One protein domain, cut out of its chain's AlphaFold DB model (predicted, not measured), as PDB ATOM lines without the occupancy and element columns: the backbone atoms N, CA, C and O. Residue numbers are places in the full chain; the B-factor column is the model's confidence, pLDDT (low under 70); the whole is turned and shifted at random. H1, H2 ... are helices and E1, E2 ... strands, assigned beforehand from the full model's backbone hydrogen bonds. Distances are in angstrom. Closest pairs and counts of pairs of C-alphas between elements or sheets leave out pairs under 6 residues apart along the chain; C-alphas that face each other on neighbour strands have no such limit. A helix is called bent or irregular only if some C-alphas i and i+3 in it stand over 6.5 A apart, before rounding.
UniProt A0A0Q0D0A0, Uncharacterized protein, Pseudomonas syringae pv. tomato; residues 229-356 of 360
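AT A GLANCE: This is residues 229 to 356 of the 360 residues of an uncharacterized protein of Pseudomonas syringae pv. tomato (UniProt A0A0Q0D0A0). What is the main picture? A strongly twisted sheet of three strands, E1, E2 and E3, has the helices H1 and H4 packed over one face and the shorter H2 across the opposite face. The small hairpin E4 E5 and the short helix H3 lie at one end. What is it made of? The printed part has 128 residues, of mixed class, in the order H1 E1 H2 E2 E3 E4 E5 H3 H4; both sheets, E1 - E2 - E3 and E4 - E5, are antiparallel. It is compact, with a radius of gyration of the C-alphas of 15.2 A and spans of 44 by 32 by 24 A.

HOW THE PARTS SIT: How is the larger sheet joined? E2, residues 283 to 292, is the inner strand; N 257 of E1, residues 254 to 261, and O 289 are 2.9 A apart, within hydrogen-bond range. E2 and E3, residues 300 to 305, form a hairpin, with N 286 and O 302 at 2.8 A. Which helices are on it? H1, residues 231 to 252, and H4, residues 343 to 356, are on the same face and touch at a steep tilt of 45 degrees, the same way, closest at the C-alphas of Phe 242 and Ile 347, 6.3 A, H1 with residues 241 to 246 alone. H2, residues 264 to 272, is on the opposite face, over E2, its closest C-alphas being those of Ala 267 and Met 285, 6.4 A. What of the rest? E4, residues 314 to 317, and E5, residues 320 to 323, form a hairpin, with N 317 and O 320 at 2.8 A. H3, residues 328 to 334, is not on the larger sheet and is only just apart from H4, at 8.1 A. Are the helix backbones complete? Every O i to N i+4 pair is within hydrogen-bond range in H2, H3 and H4, and 14 of 18 are in H1.

IN THESE COORDINATES: Where does H1 begin, and how does it run? C-alpha 231 is at (-17.359, 35.677, -23.961), and H1 is 31.9 A long. It has a kink of 39 degrees near residue 246 and is irregular, C-alphas 248 and 251 being 7.1 A apart. How long are the other long elements? E2 is 28.3 A, E1 21.5 A, H4 19.8 A and E3 16.9 A; H4 ends at C-alpha 356, (-18.727, 35.239, 6.914).

THE WHOLE: How large is it? The two C-alphas farthest apart, those of Gly 251 and Asn 310, are 45.9 A apart. Is it cut, and are links long? The printed part has no cut, and no link is long. Where is confidence low? The mean pLDDT of the printed part is 77.3, with 31 residues under 70, among them 270 to 281 and 307 to 313.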
ATOM      1  N   SER A 229     -17.237  34.446 -30.654       46.97
ATOM      2  CA  SER A 229     -18.422  35.145 -30.116       46.97
ATOM      3  C   SER A 229     -18.781  34.765 -28.678       46.97
ATOM      4  O   SER A 229     -19.829  35.147 -28.167       46.97
ATOM      5  N   LYS A 230     -17.927  34.007 -27.989       59.22
ATOM      6  CA  LYS A 230     -18.342  33.255 -26.802       59.22
ATOM      7  C   LYS A 230     -17.810  33.777 -25.457       59.22
ATOM      8  O   LYS A 230     -17.743  32.989 -24.518       59.22
ATOM      9  N   HIS A 231     -17.519  35.077 -25.308       71.38
ATOM     10  CA  HIS A 231     -17.359  35.677 -23.961       71.38
ATOM     11  C   HIS A 231     -18.565  35.342 -23.080       71.38
ATOM     12  O   HIS A 231     -18.424  34.878 -21.950       71.38
ATOM     13  N   ASP A 232     -19.759  35.453 -23.659       76.38
ATOM     14  CA  ASP A 232     -21.002  35.067 -23.003       76.38
ATOM     15  C   ASP A 232     -21.037  33.572 -22.675       76.38
ATOM     16  O   ASP A 232     -21.561  33.195 -21.637       76.38
ATOM     17  N   ALA A 233     -20.442  32.695 -23.495       75.88
ATOM     18  CA  ALA A 233     -20.406  31.266 -23.183       75.88
ATOM     19  C   ALA A 233     -19.417  30.935 -22.058       75.88
ATOM     20  O   ALA A 233     -19.729  30.087 -21.226       75.88
ATOM     21  N   ILE A 234     -18.262  31.609 -21.993       79.19
ATOM     22  CA  ILE A 234     -17.332  31.483 -20.858       79.19
ATOM     23  C   ILE A 234     -18.006  32.026 -19.591       79.19
ATOM     24  O   ILE A 234     -17.975  31.379 -18.548       79.19
ATOM     25  N   THR A 235     -18.682  33.169 -19.690       85.94
ATOM     26  CA  THR A 235     -19.421  33.774 -18.575       85.94
ATOM     27  C   THR A 235     -20.554  32.868 -18.095       85.94
ATOM     28  O   THR A 235     -20.677  32.628 -16.894       85.94
ATOM     29  N   ASN A 236     -21.339  32.298 -19.013       84.81
ATOM     30  CA  ASN A 236     -22.398  31.336 -18.702       84.81
ATOM     31  C   ASN A 236     -21.830  30.086 -18.032       84.81
ATOM     32  O   ASN A 236     -22.351  29.651 -17.013       84.81
ATOM     33  N   TYR A 237     -20.724  29.552 -18.546       81.81
ATOM     34  CA  TYR A 237     -20.033  28.421 -17.937       81.81
ATOM     35  C   TYR A 237     -19.569  28.725 -16.503       81.81
ATOM     36  O   TYR A 237     -19.780  27.922 -15.591       81.81
ATOM     37  N   VAL A 238     -18.989  29.906 -16.269       86.44
ATOM     38  CA  VAL A 238     -18.610  30.355 -14.922       86.44
ATOM     39  C   VAL A 238     -19.847  30.453 -14.022       86.44
ATOM     40  O   VAL A 238     -19.820  29.956 -12.895       86.44
ATOM     41  N   ALA A 239     -20.952  31.023 -14.512       88.94
ATOM     42  CA  ALA A 239     -22.206  31.121 -13.767       88.94
ATOM     43  C   ALA A 239     -22.796  29.742 -13.414       88.94
ATOM     44  O   ALA A 239     -23.205  29.530 -12.273       88.94
ATOM     45  N   GLU A 240     -22.781  28.783 -14.345       84.50
ATOM     46  CA  GLU A 240     -23.202  27.396 -14.107       84.50
ATOM     47  C   GLU A 240     -22.333  26.711 -13.044       84.50
ATOM     48  O   GLU A 240     -22.846  25.974 -12.195       84.50
ATOM     49  N   CYS A 241     -21.025  26.992 -13.031       83.19
ATOM     50  CA  CYS A 241     -20.135  26.520 -11.974       83.19
ATOM     51  C   CYS A 241     -20.558  27.092 -10.609       83.19
ATOM     52  O   CYS A 241     -20.784  26.322  -9.671       83.19
ATOM     53  N   PHE A 242     -20.743  28.412 -10.485       88.25
ATOM     54  CA  PHE A 242     -21.220  29.030  -9.237       88.25
ATOM     55  C   PHE A 242     -22.567  28.460  -8.777       88.25
ATOM     56  O   PHE A 242     -22.737  28.129  -7.598       88.25
ATOM     57  N   GLU A 243     -23.518  28.288  -9.695       85.38
ATOM     58  CA  GLU A 243     -24.808  27.681  -9.384       85.38
ATOM     59  C   GLU A 243     -24.624  26.253  -8.854       85.38
ATOM     60  O   GLU A 243     -25.183  25.899  -7.817       85.38
ATOM     61  N   HIS A 244     -23.791  25.437  -9.504       78.75
ATOM     62  CA  HIS A 244     -23.544  24.066  -9.075       78.75
ATOM     63  C   HIS A 244     -22.926  23.985  -7.674       78.75
ATOM     64  O   HIS A 244     -23.433  23.248  -6.822       78.75
ATOM     65  N   PHE A 245     -21.850  24.735  -7.426       77.12
ATOM     66  CA  PHE A 245     -21.132  24.703  -6.150       77.12
ATOM     67  C   PHE A 245     -21.942  25.329  -5.008       77.12
ATOM     68  O   PHE A 245     -21.877  24.845  -3.880       77.12
ATOM     69  N   SER A 246     -22.774  26.339  -5.277       82.50
ATOM     70  CA  SER A 246     -23.621  26.958  -4.247       82.50
ATOM     71  C   SER A 246     -24.719  26.026  -3.710       82.50
ATOM     72  O   SER A 246     -25.160  26.198  -2.572       82.50
ATOM     73  N   ARG A 247     -25.116  24.974  -4.450       78.88
ATOM     74  CA  ARG A 247     -26.153  24.012  -4.012       78.88
ATOM     75  C   ARG A 247     -25.840  23.351  -2.670       78.88
ATOM     76  O   ARG A 247     -26.760  23.134  -1.884       78.88
ATOM     77  N   SER A 248     -24.572  23.058  -2.367       75.94
ATOM     78  CA  SER A 248     -24.191  22.474  -1.067       75.94
ATOM     79  C   SER A 248     -24.356  23.445   0.106       75.94
ATOM     80  O   SER A 248     -24.401  23.017   1.258       75.94
ATOM     81  N   TYR A 249     -24.483  24.741  -0.172       80.88
ATOM     82  CA  TYR A 249     -24.612  25.804   0.821       80.88
ATOM     83  C   TYR A 249     -26.058  26.280   1.009       80.88
ATOM     84  O   TYR A 249     -26.329  27.046   1.937       80.88
ATOM     85  N   ALA A 250     -27.007  25.758   0.221       80.19
ATOM     86  CA  ALA A 250     -28.427  26.092   0.324       80.19
ATOM     87  C   ALA A 250     -28.992  25.850   1.737       80.19
ATOM     88  O   ALA A 250     -29.760  26.660   2.251       80.19
ATOM     89  N   GLY A 251     -28.549  24.785   2.421       80.38
ATOM     90  CA  GLY A 251     -28.942  24.494   3.808       80.38
ATOM     91  C   GLY A 251     -28.468  25.531   4.836       80.38
ATOM     92  O   GLY A 251     -29.029  25.613   5.925       80.38
ATOM     93  N   LYS A 252     -27.469  26.355   4.495       84.12
ATOM     94  CA  LYS A 252     -26.997  27.489   5.310       84.12
ATOM     95  C   LYS A 252     -27.723  28.801   4.963       84.12
ATOM     96  O   LYS A 252     -27.410  29.840   5.539       84.12
ATOM     97  N   GLY A 253     -28.688  28.751   4.040       85.19
ATOM     98  CA  GLY A 253     -29.444  29.899   3.545       85.19
ATOM     99  C   GLY A 253     -28.716  30.721   2.479       85.19
ATOM    100  O   GLY A 253     -29.217  31.783   2.125       85.19
ATOM    101  N   LEU A 254     -27.551  30.277   1.993       90.12
ATOM    102  CA  LEU A 254     -26.796  30.972   0.949       90.12
ATOM    103  C   LEU A 254     -27.344  30.597  -0.433       90.12
ATOM    104  O   LEU A 254     -27.543  29.417  -0.723       90.12
ATOM    105  N   LYS A 255     -27.552  31.596  -1.287       91.88
ATOM    106  CA  LYS A 255     -28.037  31.441  -2.656       91.88
ATOM    107  C   LYS A 255     -27.196  32.281  -3.612       91.88
ATOM    108  O   LYS A 255     -26.893  33.438  -3.340       91.88
ATOM    109  N   PHE A 256     -26.830  31.685  -4.739       93.44
ATOM    110  CA  PHE A 256     -26.223  32.390  -5.862       93.44
ATOM    111  C   PHE A 256     -27.308  33.103  -6.681       93.44
ATOM    112  O   PHE A 256     -28.348  32.515  -6.983       93.44
ATOM    113  N   GLU A 257     -27.082  34.376  -7.003       92.75
ATOM    114  CA  GLU A 257     -28.043  35.240  -7.705       92.75
ATOM    115  C   GLU A 257     -27.604  35.586  -9.136       92.75
ATOM    116  O   GLU A 257     -28.425  36.061  -9.919       92.75
ATOM    117  N   GLY A 258     -26.337  35.358  -9.492       92.75
ATOM    118  CA  GLY A 258     -25.838  35.550 -10.854       92.75
ATOM    119  C   GLY A 258     -24.424  36.123 -10.934       92.75
ATOM    120  O   GLY A 258     -23.852  36.573  -9.940       92.75
ATOM    121  N   VAL A 259     -23.888  36.114 -12.154       92.06
ATOM    122  CA  VAL A 259     -22.642  36.783 -12.556       92.06
ATOM    123  C   VAL A 259     -23.019  37.891 -13.536       92.06
ATOM    124  O   VAL A 259     -23.749  37.638 -14.493       92.06
ATOM    125  N   ILE A 260     -22.572  39.121 -13.285       88.81
ATOM    126  CA  ILE A 260     -22.948  40.300 -14.076       88.81
ATOM    127  C   ILE A 260     -21.688  41.008 -14.553       88.81
ATOM    128  O   ILE A 260     -20.859  41.411 -13.741       88.81
ATOM    129  N   GLY A 261     -21.554  41.170 -15.868       83.88
ATOM    130  CA  GLY A 261     -20.452  41.930 -16.456       83.88
ATOM    131  C   GLY A 261     -20.527  43.400 -16.060       83.88
ATOM    132  O   GLY A 261     -21.590  44.020 -16.152       83.88
ATOM    133  N   LEU A 262     -19.403  43.955 -15.612       80.75
ATOM    134  CA  LEU A 262     -19.299  45.380 -15.320       80.75
ATOM    135  C   LEU A 262     -19.043  46.169 -16.603       80.75
ATOM    136  O   LEU A 262     -18.331  45.713 -17.501       80.75
ATOM    137  N   SER A 263     -19.584  47.388 -16.685       75.56
ATOM    138  CA  SER A 263     -19.154  48.307 -17.736       75.56
ATOM    139  C   SER A 263     -17.688  48.709 -17.501       75.56
ATOM    140  O   SER A 263     -17.238  48.728 -16.351       75.56
ATOM    141  N   PRO A 264     -16.931  49.105 -18.542       69.38
ATOM    142  CA  PRO A 264     -15.554  49.571 -18.365       69.38
ATOM    143  C   PRO A 264     -15.429  50.706 -17.341       69.38
ATOM    144  O   PRO A 264     -14.443  50.794 -16.616       69.38
ATOM    145  N   LYS A 265     -16.450  51.568 -17.249       71.50
ATOM    146  CA  LYS A 265     -16.486  52.660 -16.275       71.50
ATOM    147  C   LYS A 265     -16.625  52.134 -14.843       71.50
ATOM    148  O   LYS A 265     -15.875  52.574 -13.978       71.50
ATOM    149  N   ASP A 266     -17.531  51.185 -14.619       75.31
ATOM    150  CA  ASP A 266     -17.761  50.597 -13.294       75.31
ATOM    151  C   ASP A 266     -16.545  49.776 -12.843       75.31
ATOM    152  O   ASP A 266     -16.123  49.876 -11.695       75.31
ATOM    153  N   ALA A 267     -15.909  49.042 -13.762       71.62
ATOM    154  CA  ALA A 267     -14.670  48.314 -13.487       71.62
ATOM    155  C   ALA A 267     -13.527  49.256 -13.054       71.62
ATOM    156  O   ALA A 267     -12.801  48.961 -12.108       71.62
ATOM    157  N   ILE A 268     -13.397  50.426 -13.695       67.12
ATOM    158  CA  ILE A 268     -12.421  51.458 -13.306       67.12
ATOM    159  C   ILE A 268     -12.750  52.054 -11.930       67.12
ATOM    160  O   ILE A 268     -11.837  52.383 -11.172       67.12
ATOM    161  N   GLU A 269     -14.028  52.238 -11.598       70.19
ATOM    162  CA  GLU A 269     -14.434  52.732 -10.277       70.19
ATOM    163  C   GLU A 269     -14.131  51.712  -9.170       70.19
ATOM    164  O   GLU A 269     -13.580  52.099  -8.141       70.19
ATOM    165  N   VAL A 270     -14.372  50.419  -9.410       69.81
ATOM    166  CA  VAL A 270     -14.005  49.323  -8.491       69.81
ATOM    167  C   VAL A 270     -12.483  49.204  -8.333       69.81
ATOM    168  O   VAL A 270     -11.986  49.035  -7.223       69.81
ATOM    169  N   ALA A 271     -11.711  49.374  -9.409       63.69
ATOM    170  CA  ALA A 271     -10.248  49.388  -9.339       63.69
ATOM    171  C   ALA A 271      -9.713  50.515  -8.427       63.69
ATOM    172  O   ALA A 271      -8.762  50.334  -7.663       63.69
ATOM    173  N   LYS A 272     -10.370  51.683  -8.438       64.50
ATOM    174  CA  LYS A 272      -9.972  52.858  -7.644       64.50
ATOM    175  C   LYS A 272     -10.241  52.732  -6.143       64.50
ATOM    176  O   LYS A 272      -9.617  53.468  -5.381       64.50
ATOM    177  N   THR A 273     -11.143  51.852  -5.702       57.19
ATOM    178  CA  THR A 273     -11.502  51.712  -4.277       57.19
ATOM    179  C   THR A 273     -10.528  50.852  -3.469       57.19
ATOM    180  O   THR A 273     -10.675  50.778  -2.250       57.19
ATOM    181  N   GLY A 274      -9.469  50.318  -4.091       49.31
ATOM    182  CA  GLY A 274      -8.209  50.099  -3.372       49.31
ATOM    183  C   GLY A 274      -7.599  48.700  -3.359       49.31
ATOM    184  O   GLY A 274      -6.767  48.465  -2.491       49.31
ATOM    185  N   TYR A 275      -7.930  47.792  -4.286       44.94
ATOM    186  CA  TYR A 275      -7.248  46.480  -4.356       44.94
ATOM    187  C   TYR A 275      -6.978  45.924  -5.763       44.94
ATOM    188  O   TYR A 275      -6.324  44.890  -5.872       44.94
ATOM    189  N   PHE A 276      -7.426  46.583  -6.834       47.62
ATOM    190  CA  PHE A 276      -7.291  46.064  -8.198       47.62
ATOM    191  C   PHE A 276      -6.620  47.104  -9.099       47.62
ATOM    192  O   PHE A 276      -7.131  48.211  -9.256       47.62
ATOM    193  N   GLU A 277      -5.473  46.771  -9.696       45.41
ATOM    194  CA  GLU A 277      -4.961  47.539 -10.833       45.41
ATOM    195  C   GLU A 277      -5.935  47.381 -12.007       45.41
ATOM    196  O   GLU A 277      -6.506  46.309 -12.210       45.41
ATOM    197  N   ILE A 278      -6.154  48.456 -12.779       48.59
ATOM    198  CA  ILE A 278      -6.905  48.366 -14.037       48.59
ATOM    199  C   ILE A 278      -6.182  47.328 -14.883       48.59
ATOM    200  O   ILE A 278      -5.035  47.545 -15.282       48.59
ATOM    201  N   SER A 279      -6.841  46.196 -15.100       48.44
ATOM    202  CA  SER A 279      -6.249  45.080 -15.808       48.44
ATOM    203  C   SER A 279      -5.818  45.571 -17.197       48.44
ATOM    204  O   SER A 279      -6.616  46.038 -18.008       48.44
ATOM    205  N   LYS A 280      -4.511  45.497 -17.460       56.56
ATOM    206  CA  LYS A 280      -3.971  45.521 -18.824       56.56
ATOM    207  C   LYS A 280      -4.118  44.145 -19.483       56.56
ATOM    208  O   LYS A 280      -3.424  43.844 -20.445       56.56
ATOM    209  N   SER A 281      -4.959  43.283 -18.917       66.44
ATOM    210  CA  SER A 281      -5.183  41.921 -19.366       66.44
ATOM    211  C   SER A 281      -6.437  41.825 -20.224       66.44
ATOM    212  O   SER A 281      -7.353  42.638 -20.145       66.44
ATOM    213  N   ASP A 282      -6.479  40.782 -21.036       76.75
ATOM    214  CA  ASP A 282      -7.621  40.358 -21.833       76.75
ATOM    215  C   ASP A 282      -8.646  39.663 -20.924       76.75
ATOM    216  O   ASP A 282      -8.974  38.487 -21.075       76.75
ATOM    217  N   CYS A 283      -9.090  40.371 -19.890       79.12
ATOM    218  CA  CYS A 283     -10.034  39.901 -18.890       79.12
ATOM    219  C   CYS A 283     -11.079  40.980 -18.630       79.12
ATOM    220  O   CYS A 283     -10.781  42.171 -18.596       79.12
ATOM    221  N   LEU A 284     -12.316  40.547 -18.423       80.62
ATOM    222  CA  LEU A 284     -13.412  41.413 -18.033       80.62
ATOM    223  C   LEU A 284     -13.835  41.080 -16.608       80.62
ATOM    224  O   LEU A 284     -14.098  39.921 -16.269       80.62
ATOM    225  N   MET A 285     -13.927  42.119 -15.786       85.44
ATOM    226  CA  MET A 285     -14.357  42.001 -14.401       85.44
ATOM    227  C   MET A 285     -15.874  41.815 -14.336       85.44
ATOM    228  O   MET A 285     -16.642  42.568 -14.944       85.44
ATOM    229  N   HIS A 286     -16.306  40.812 -13.583       89.69
ATOM    230  CA  HIS A 286     -17.710  40.509 -13.346       89.69
ATOM    231  C   HIS A 286     -18.017  40.571 -11.855       89.69
ATOM    232  O   HIS A 286     -17.243  40.093 -11.029       89.69
ATOM    233  N   GLU A 287     -19.177  41.122 -11.513       92.06
ATOM    234  CA  GLU A 287     -19.737  41.064 -10.169       92.06
ATOM    235  C   GLU A 287     -20.427  39.710  -9.960       92.06
ATOM    236  O   GLU A 287     -21.320  39.323 -10.719       92.06
ATOM    237  N   VAL A 288     -20.038  38.998  -8.906       93.62
ATOM    238  CA  VAL A 288     -20.659  37.751  -8.461       93.62
ATOM    239  C   VAL A 288     -21.599  38.068  -7.305       93.62
ATOM    240  O   VAL A 288     -21.173  38.545  -6.252       93.62
ATOM    241  N   ARG A 289     -22.893  37.798  -7.492       93.88
ATOM    242  CA  ARG A 289     -23.930  38.146  -6.517       93.88
ATOM    243  C   ARG A 289     -24.385  36.937  -5.717       93.88
ATOM    244  O   ARG A 289     -24.795  35.916  -6.275       93.88
ATOM    245  N   PHE A 290     -24.413  37.110  -4.401       94.00
ATOM    246  CA  PHE A 290     -24.976  36.151  -3.458       94.00
ATOM    247  C   PHE A 290     -26.062  36.798  -2.601       94.00
ATOM    248  O   PHE A 290     -26.076  38.011  -2.375       94.00
ATOM    249  N   SER A 291     -26.961  35.967  -2.090       92.62
ATOM    250  CA  SER A 291     -27.856  36.324  -1.001       92.62
ATOM    251  C   SER A 291     -27.742  35.312   0.133       92.62
ATOM    252  O   SER A 291     -27.550  34.118  -0.091       92.62
ATOM    253  N   LEU A 292     -27.861  35.785   1.370       92.12
ATOM    254  CA  LEU A 292     -27.859  34.965   2.570       92.12
ATOM    255  C   LEU A 292     -29.163  35.181   3.333       92.12
ATOM    256  O   LEU A 292     -29.463  36.276   3.805       92.12
ATOM    257  N   SER A 293     -29.960  34.121   3.450       89.50
ATOM    258  CA  SER A 293     -31.289  34.146   4.078       89.50
ATOM    259  C   SER A 293     -32.190  35.261   3.517       89.50
ATOM    260  O   SER A 293     -32.942  35.898   4.252       89.50
ATOM    261  N   GLY A 294     -32.084  35.523   2.209       86.19
ATOM    262  CA  GLY A 294     -32.862  36.539   1.491       86.19
ATOM    263  C   GLY A 294     -32.292  37.963   1.523       86.19
ATOM    264  O   GLY A 294     -32.833  38.832   0.843       86.19
ATOM    265  N   LYS A 295     -31.202  38.225   2.259       90.25
ATOM    266  CA  LYS A 295     -30.490  39.515   2.223       90.25
ATOM    267  C   LYS A 295     -29.330  39.453   1.235       90.25
ATOM    268  O   LYS A 295     -28.649  38.439   1.172       90.25
ATOM    269  N   LYS A 296     -29.101  40.520   0.466       90.75
ATOM    270  CA  LYS A 296     -27.951  40.598  -0.449       90.75
ATOM    271  C   LYS A 296     -26.647  40.631   0.350       90.75
ATOM    272  O   LYS A 296     -26.572  41.368   1.329       90.75
ATOM    273  N   CYS A 297     -25.670  39.837  -0.073       89.94
ATOM    274  CA  CYS A 297     -24.306  39.917   0.440       89.94
ATOM    275  C   CYS A 297     -23.548  41.062  -0.242       89.94
ATOM    276  O   CYS A 297     -23.993  41.576  -1.274       89.94
ATOM    277  N   ASP A 298     -22.392  41.413   0.318       86.56
ATOM    278  CA  ASP A 298     -21.471  42.358  -0.306       86.56
ATOM    279  C   ASP A 298     -21.032  41.881  -1.690       86.56
ATOM    280  O   ASP A 298     -20.936  40.676  -1.963       86.56
ATOM    281  N   ALA A 299     -20.785  42.853  -2.566       82.88
ATOM    282  CA  ALA A 299     -20.342  42.592  -3.923       82.88
ATOM    283  C   ALA A 299     -18.959  41.932  -3.910       82.88
ATOM    284  O   ALA A 299     -18.032  42.393  -3.244       82.88
ATOM    285  N   GLN A 300     -18.830  40.852  -4.673       90.88
ATOM    286  CA  GLN A 300     -17.568  40.164  -4.916       90.88
ATOM    287  C   GLN A 300     -17.286  40.170  -6.415       90.88
ATOM    288  O   GLN A 300     -18.220  40.245  -7.214       90.88
ATOM    289  N   TYR A 301     -16.016  40.090  -6.808       89.31
ATOM    290  CA  TYR A 301     -15.612  40.301  -8.198       89.31
ATOM    291  C   TYR A 301     -14.689  39.197  -8.702       89.31
ATOM    292  O   TYR A 301     -13.800  38.746  -7.980       89.31
ATOM    293  N   ILE A 302     -14.909  38.763  -9.942       88.00
ATOM    294  CA  ILE A 302     -14.096  37.759 -10.629       88.00
ATOM    295  C   ILE A 302     -13.706  38.247 -12.021       88.00
ATOM    296  O   ILE A 302     -14.534  38.780 -12.758       88.00
ATOM    297  N   ASP A 303     -12.453  38.012 -12.392       86.06
ATOM    298  CA  ASP A 303     -11.976  38.240 -13.751       86.06
ATOM    299  C   ASP A 303     -12.256  37.023 -14.630       86.06
ATOM    300  O   ASP A 303     -11.884  35.892 -14.298       86.06
ATOM    301  N   ILE A 304     -12.907  37.270 -15.766       84.88
ATOM    302  CA  ILE A 304     -13.218  36.257 -16.773       84.88
ATOM    303  C   ILE A 304     -12.451  36.597 -18.058       84.88
ATOM    304  O   ILE A 304     -12.599  37.716 -18.557       84.88
ATOM    305  N   PRO A 305     -11.649  35.663 -18.602       79.50
ATOM    306  CA  PRO A 305     -10.950  35.846 -19.871       79.50
ATOM    307  C   PRO A 305     -11.868  36.288 -21.014       79.50
ATOM    308  O   PRO A 305     -12.922  35.694 -21.235       79.50
ATOM    309  N   TYR A 306     -11.415  37.279 -21.778       76.00
ATOM    310  CA  TYR A 306     -12.028  37.748 -23.015       76.00
ATOM    311  C   TYR A 306     -11.039  37.546 -24.165       76.00
ATOM    312  O   TYR A 306      -9.997  38.189 -24.213       76.00
ATOM    313  N   ILE A 307     -11.346  36.660 -25.112       69.56
ATOM    314  CA  ILE A 307     -10.455  36.430 -26.256       69.56
ATOM    315  C   ILE A 307     -10.699  37.520 -27.302       69.56
ATOM    316  O   ILE A 307     -11.744  37.537 -27.955       69.56
ATOM    317  N   GLU A 308      -9.725  38.411 -27.494       61.75
ATOM    318  CA  GLU A 308      -9.807  39.427 -28.540       61.75
ATOM    319  C   GLU A 308      -9.653  38.799 -29.936       61.75
ATOM    320  O   GLU A 308      -8.669  38.117 -30.227       61.75
ATOM    321  N   TYR A 309     -10.591  39.102 -30.839       60.72
ATOM    322  CA  TYR A 309     -10.582  38.629 -32.230       60.72
ATOM    323  C   TYR A 309      -9.263  38.906 -32.961       60.72
ATOM    324  O   TYR A 309      -8.754  38.057 -33.691       60.72
ATOM    325  N   ASN A 310      -8.673  40.078 -32.727       61.47
ATOM    326  CA  ASN A 310      -7.452  40.510 -33.406       61.47
ATOM    327  C   ASN A 310      -6.184  39.795 -32.904       61.47
ATOM    328  O   ASN A 310      -5.141  39.891 -33.548       61.47
ATOM    329  N   ARG A 311      -6.254  39.092 -31.765       65.75
ATOM    330  CA  ARG A 311      -5.130  38.383 -31.128       65.75
ATOM    331  C   ARG A 311      -5.457  36.908 -30.905       65.75
ATOM    332  O   ARG A 311      -5.106  36.320 -29.885       65.75
ATOM    333  N   TRP A 312      -6.114  36.296 -31.889       64.38
ATOM    334  CA  TRP A 312      -6.493  34.889 -31.833       64.38
ATOM    335  C   TRP A 312      -5.300  33.974 -31.507       64.38
ATOM    336  O   TRP A 312      -4.182  34.169 -31.990       64.38
ATOM    337  N   GLY A 313      -5.546  32.989 -30.643       69.00
ATOM    338  CA  GLY A 313      -4.525  32.065 -30.153       69.00
ATOM    339  C   GLY A 313      -3.622  32.626 -29.053       69.00
ATOM    340  O   GLY A 313      -2.787  31.878 -28.556       69.00
ATOM    341  N   ASN A 314      -3.793  33.886 -28.636       76.94
ATOM    342  CA  ASN A 314      -3.062  34.466 -27.514       76.94
ATOM    343  C   ASN A 314      -3.992  35.173 -26.522       76.94
ATOM    344  O   ASN A 314      -5.072  35.630 -26.889       76.94
ATOM    345  N   ILE A 315      -3.554  35.275 -25.270       78.31
ATOM    346  CA  ILE A 315      -4.226  36.049 -24.226       78.31
ATOM    347  C   ILE A 315      -3.196  36.860 -23.440       78.31
ATOM    348  O   ILE A 315      -2.141  36.343 -23.075       78.31
ATOM    349  N   LEU A 316      -3.475  38.138 -23.210       78.12
ATOM    350  CA  LEU A 316      -2.655  39.008 -22.372       78.12
ATOM    351  C   LEU A 316      -3.117  38.903 -20.919       78.12
ATOM    352  O   LEU A 316      -4.279  39.158 -20.625       78.12
ATOM    353  N   ILE A 317      -2.229  38.543 -19.998       77.12
ATOM    354  CA  ILE A 317      -2.503  38.486 -18.559       77.12
ATOM    355  C   ILE A 317      -1.354  39.196 -17.854       77.12
ATOM    356  O   ILE A 317      -0.210  38.806 -18.042       77.12
ATOM    357  N   GLU A 318      -1.652  40.239 -17.071       75.00
ATOM    358  CA  GLU A 318      -0.642  40.991 -16.303       75.00
ATOM    359  C   GLU A 318       0.562  41.447 -17.159       75.00
ATOM    360  O   GLU A 318       1.710  41.228 -16.797       75.00
ATOM    361  N   ASP A 319       0.301  42.066 -18.319       74.06
ATOM    362  CA  ASP A 319       1.323  42.496 -19.297       74.06
ATOM    363  C   ASP A 319       2.119  41.363 -19.990       74.06
ATOM    364  O   ASP A 319       2.970  41.638 -20.839       74.06
ATOM    365  N   GLU A 320       1.807  40.092 -19.723       80.19
ATOM    366  CA  GLU A 320       2.430  38.934 -20.371       80.19
ATOM    367  C   GLU A 320       1.495  38.277 -21.397       80.19
ATOM    368  O   GLU A 320       0.329  37.989 -21.124       80.19
ATOM    369  N   LEU A 321       2.006  38.036 -22.608       81.62
ATOM    370  CA  LEU A 321       1.250  37.414 -23.694       81.62
ATOM    371  C   LEU A 321       1.461  35.894 -23.694       81.62
ATOM    372  O   LEU A 321       2.584  35.421 -23.868       81.62
ATOM    373  N   TYR A 322       0.374  35.138 -23.566       80.50
ATOM    374  CA  TYR A 322       0.393  33.680 -23.497       80.50
ATOM    375  C   TYR A 322      -0.205  33.040 -24.754       80.50
ATOM    376  O   TYR A 322      -1.357  33.338 -25.076       80.50
ATOM    377  N   PRO A 323       0.510  32.120 -25.433       80.62
ATOM    378  CA  PRO A 323      -0.062  31.329 -26.511       80.62
ATOM    379  C   PRO A 323      -0.968  30.228 -25.943       80.62
ATOM    380  O   PRO A 323      -0.534  29.392 -25.152       80.62
ATOM    381  N   MET A 324      -2.225  30.206 -26.377       70.31
ATOM    382  CA  MET A 324      -3.251  29.268 -25.904       70.31
ATOM    383  C   MET A 324      -3.187  27.889 -26.590       70.31
ATOM    384  O   MET A 324      -3.758  26.923 -26.088       70.31
ATOM    385  N   GLY A 325      -2.484  27.777 -27.722       68.31
ATOM    386  CA  GLY A 325      -2.325  26.524 -28.470       68.31
ATOM    387  C   GLY A 325      -3.591  26.064 -29.208       68.31
ATOM    388  O   GLY A 325      -4.484  26.858 -29.496       68.31
ATOM    389  N   GLU A 326      -3.647  24.769 -29.539       59.97
ATOM    390  CA  GLU A 326      -4.755  24.150 -30.294       59.97
ATOM    391  C   GLU A 326      -6.045  23.995 -29.468       59.97
ATOM    392  O   GLU A 326      -7.133  23.954 -30.040       59.97
ATOM    393  N   TYR A 327      -5.939  23.972 -28.131       62.75
ATOM    394  CA  TYR A 327      -7.066  23.796 -27.206       62.75
ATOM    395  C   TYR A 327      -7.126  24.925 -26.159       62.75
ATOM    396  O   TYR A 327      -6.783  24.717 -24.992       62.75
ATOM    397  N   PRO A 328      -7.600  26.131 -26.531       69.69
ATOM    398  CA  PRO A 328      -7.576  27.296 -25.647       69.69
ATOM    399  C   PRO A 328      -8.301  27.120 -24.310       69.69
ATOM    400  O   PRO A 328      -7.853  27.645 -23.296       69.69
ATOM    401  N   MET A 329      -9.396  26.358 -24.276       70.88
ATOM    402  CA  MET A 329     -10.113  26.096 -23.023       70.88
ATOM    403  C   MET A 329      -9.367  25.165 -22.081       70.88
ATOM    404  O   MET A 329      -9.427  25.366 -20.872       70.88
ATOM    405  N   GLU A 330      -8.671  24.159 -22.612       65.12
ATOM    406  CA  GLU A 330      -7.824  23.305 -21.781       65.12
ATOM    407  C   GLU A 330      -6.758  24.176 -21.119       65.12
ATOM    408  O   GLU A 330      -6.658  24.188 -19.896       65.12
ATOM    409  N   TRP A 331      -6.096  25.029 -21.908       74.44
ATOM    410  CA  TRP A 331      -5.157  26.017 -21.386       74.44
ATOM    411  C   TRP A 331      -5.792  26.898 -20.298       74.44
ATOM    412  O   TRP A 331      -5.246  27.011 -19.202       74.44
ATOM    413  N   MET A 332      -6.978  27.467 -20.539       75.81
ATOM    414  CA  MET A 332      -7.666  28.303 -19.548       75.81
ATOM    415  C   MET A 332      -8.005  27.549 -18.253       75.81
ATOM    416  O   MET A 332      -8.000  28.150 -17.181       75.81
ATOM    417  N   LEU A 333      -8.300  26.255 -18.303       67.50
ATOM    418  CA  LEU A 333      -8.684  25.489 -17.115       67.50
ATOM    419  C   LEU A 333      -7.494  24.862 -16.384       67.50
ATOM    420  O   LEU A 333      -7.634  24.500 -15.217       67.50
ATOM    421  N   THR A 334      -6.330  24.737 -17.024       63.41
ATOM    422  CA  THR A 334      -5.193  24.003 -16.444       63.41
ATOM    423  C   THR A 334      -3.924  24.827 -16.280       63.41
ATOM    424  O   THR A 334      -3.049  24.423 -15.515       63.41
ATOM    425  N   HIS A 335      -3.782  25.953 -16.978       70.50
ATOM    426  CA  HIS A 335      -2.581  26.776 -16.896       70.50
ATOM    427  C   HIS A 335      -2.623  27.688 -15.668       70.50
ATOM    428  O   HIS A 335      -3.543  28.486 -15.524       70.50
ATOM    429  N   GLU A 336      -1.602  27.638 -14.812       74.50
ATOM    430  CA  GLU A 336      -1.584  28.318 -13.504       74.50
ATOM    431  C   GLU A 336      -1.834  29.835 -13.563       74.50
ATOM    432  O   GLU A 336      -2.386  30.412 -12.629       74.50
ATOM    433  N   LYS A 337      -1.451  30.469 -14.676       77.44
ATOM    434  CA  LYS A 337      -1.640  31.904 -14.937       77.44
ATOM    435  C   LYS A 337      -3.052  32.266 -15.380       77.44
ATOM    436  O   LYS A 337      -3.420  33.434 -15.354       77.44
ATOM    437  N   SER A 338      -3.850  31.285 -15.793       79.56
ATOM    438  CA  SER A 338      -5.225  31.534 -16.193       79.56
ATOM    439  C   SER A 338      -6.088  31.922 -14.985       79.56
ATOM    440  O   SER A 338      -6.090  31.211 -13.972       79.56
ATOM    441  N   PRO A 339      -6.941  32.958 -15.109       78.44
ATOM    442  CA  PRO A 339      -7.938  33.292 -14.098       78.44
ATOM    443  C   PRO A 339      -8.905  32.143 -13.771       78.44
ATOM    444  O   PRO A 339      -9.495  32.156 -12.688       78.44
ATOM    445  N   LEU A 340      -9.054  31.148 -14.656       78.56
ATOM    446  CA  LEU A 340      -9.983  30.025 -14.488       78.56
ATOM    447  C   LEU A 340      -9.334  28.735 -13.951       78.56
ATOM    448  O   LEU A 340     -10.065  27.835 -13.539       78.56
ATOM    449  N   CYS A 341      -8.000  28.639 -13.881       72.81
ATOM    450  CA  CYS A 341      -7.296  27.393 -13.526       72.81
ATOM    451  C   CYS A 341      -7.599  26.870 -12.109       72.81
ATOM    452  O   CYS A 341      -7.427  25.690 -11.808       72.81
ATOM    453  N   GLN A 342      -8.110  27.734 -11.234       73.00
ATOM    454  CA  GLN A 342      -8.538  27.379  -9.879       73.00
ATOM    455  C   GLN A 342      -9.925  27.946  -9.573       73.00
ATOM    456  O   GLN A 342     -10.186  28.436  -8.470       73.00
ATOM    457  N   LEU A 343     -10.799  27.963 -10.586       80.12
ATOM    458  CA  LEU A 343     -12.142  28.521 -10.464       80.12
ATOM    459  C   LEU A 343     -12.921  27.875  -9.309       80.12
ATOM    460  O   LEU A 343     -13.606  28.577  -8.579       80.12
ATOM    461  N   ASP A 344     -12.762  26.573  -9.087       69.56
ATOM    462  CA  ASP A 344     -13.340  25.841  -7.958       69.56
ATOM    463  C   ASP A 344     -12.956  26.456  -6.600       69.56
ATOM    464  O   ASP A 344     -13.826  26.789  -5.793       69.56
ATOM    465  N   LYS A 345     -11.659  26.684  -6.365       76.00
ATOM    466  CA  LYS A 345     -11.156  27.281  -5.122       76.00
ATOM    467  C   LYS A 345     -11.608  28.727  -4.973       76.00
ATOM    468  O   LYS A 345     -11.968  29.133  -3.870       76.00
ATOM    469  N   LYS A 346     -11.626  29.491  -6.073       82.56
ATOM    470  CA  LYS A 346     -12.152  30.865  -6.089       82.56
ATOM    471  C   LYS A 346     -13.631  30.886  -5.704       82.56
ATOM    472  O   LYS A 346     -14.004  31.646  -4.819       82.56
ATOM    473  N   ILE A 347     -14.448  30.010  -6.296       84.81
ATOM    474  CA  ILE A 347     -15.873  29.882  -5.966       84.81
ATOM    475  C   ILE A 347     -16.045  29.555  -4.481       84.81
ATOM    476  O   ILE A 347     -16.801  30.240  -3.798       84.81
ATOM    477  N   VAL A 348     -15.337  28.549  -3.959       81.31
ATOM    478  CA  VAL A 348     -15.436  28.167  -2.539       81.31
ATOM    479  C   VAL A 348     -15.030  29.324  -1.626       81.31
ATOM    480  O   VAL A 348     -15.789  29.668  -0.724       81.31
ATOM    481  N   SER A 349     -13.907  29.990  -1.908       84.00
ATOM    482  CA  SER A 349     -13.461  31.161  -1.147       84.00
ATOM    483  C   SER A 349     -14.505  32.280  -1.141       84.00
ATOM    484  O   SER A 349     -14.732  32.902  -0.107       84.00
ATOM    485  N   MET A 350     -15.151  32.542  -2.278       91.56
ATOM    486  CA  MET A 350     -16.190  33.568  -2.384       91.56
ATOM    487  C   MET A 350     -17.472  33.196  -1.630       91.56
ATOM    488  O   MET A 350     -18.097  34.048  -0.993       91.56
ATOM    489  N   LEU A 351     -17.861  31.918  -1.665       87.56
ATOM    490  CA  LEU A 351     -18.991  31.399  -0.891       87.56
ATOM    491  C   LEU A 351     -18.720  31.499   0.618       87.56
ATOM    492  O   LEU A 351     -19.615  31.889   1.369       87.56
ATOM    493  N   ASP A 352     -17.497  31.198   1.061       86.62
ATOM    494  CA  ASP A 352     -17.094  31.319   2.464       86.62
ATOM    495  C   ASP A 352     -17.095  32.783   2.932       86.62
ATOM    496  O   ASP A 352     -17.634  33.078   4.001       86.62
ATOM    497  N   LEU A 353     -16.601  33.719   2.112       89.12
ATOM    498  CA  LEU A 353     -16.715  35.160   2.378       89.12
ATOM    499  C   LEU A 353     -18.182  35.605   2.472       89.12
ATOM    500  O   LEU A 353     -18.560  36.319   3.401       89.12
ATOM    501  N   ALA A 354     -19.035  35.125   1.563       89.75
ATOM    502  CA  ALA A 354     -20.464  35.432   1.574       89.75
ATOM    503  C   ALA A 354     -21.199  34.860   2.800       89.75
ATOM    504  O   ALA A 354     -22.264  35.360   3.154       89.75
ATOM    505  N   LEU A 355     -20.670  33.808   3.433       86.06
ATOM    506  CA  LEU A 355     -21.176  33.278   4.702       86.06
ATOM    507  C   LEU A 355     -20.639  34.033   5.917       86.06
ATOM    508  O   LEU A 355     -21.346  34.141   6.922       86.06
ATOM    509  N   ALA A 356     -19.395  34.509   5.844       83.19
ATOM    510  CA  ALA A 356     -18.727  35.239   6.914       83.19
ATOM    511  C   ALA A 356     -19.333  36.630   7.149       83.19
ATOM    512  O   ALA A 356     -19.265  37.134   8.262       83.19
TER     513      ALA A 356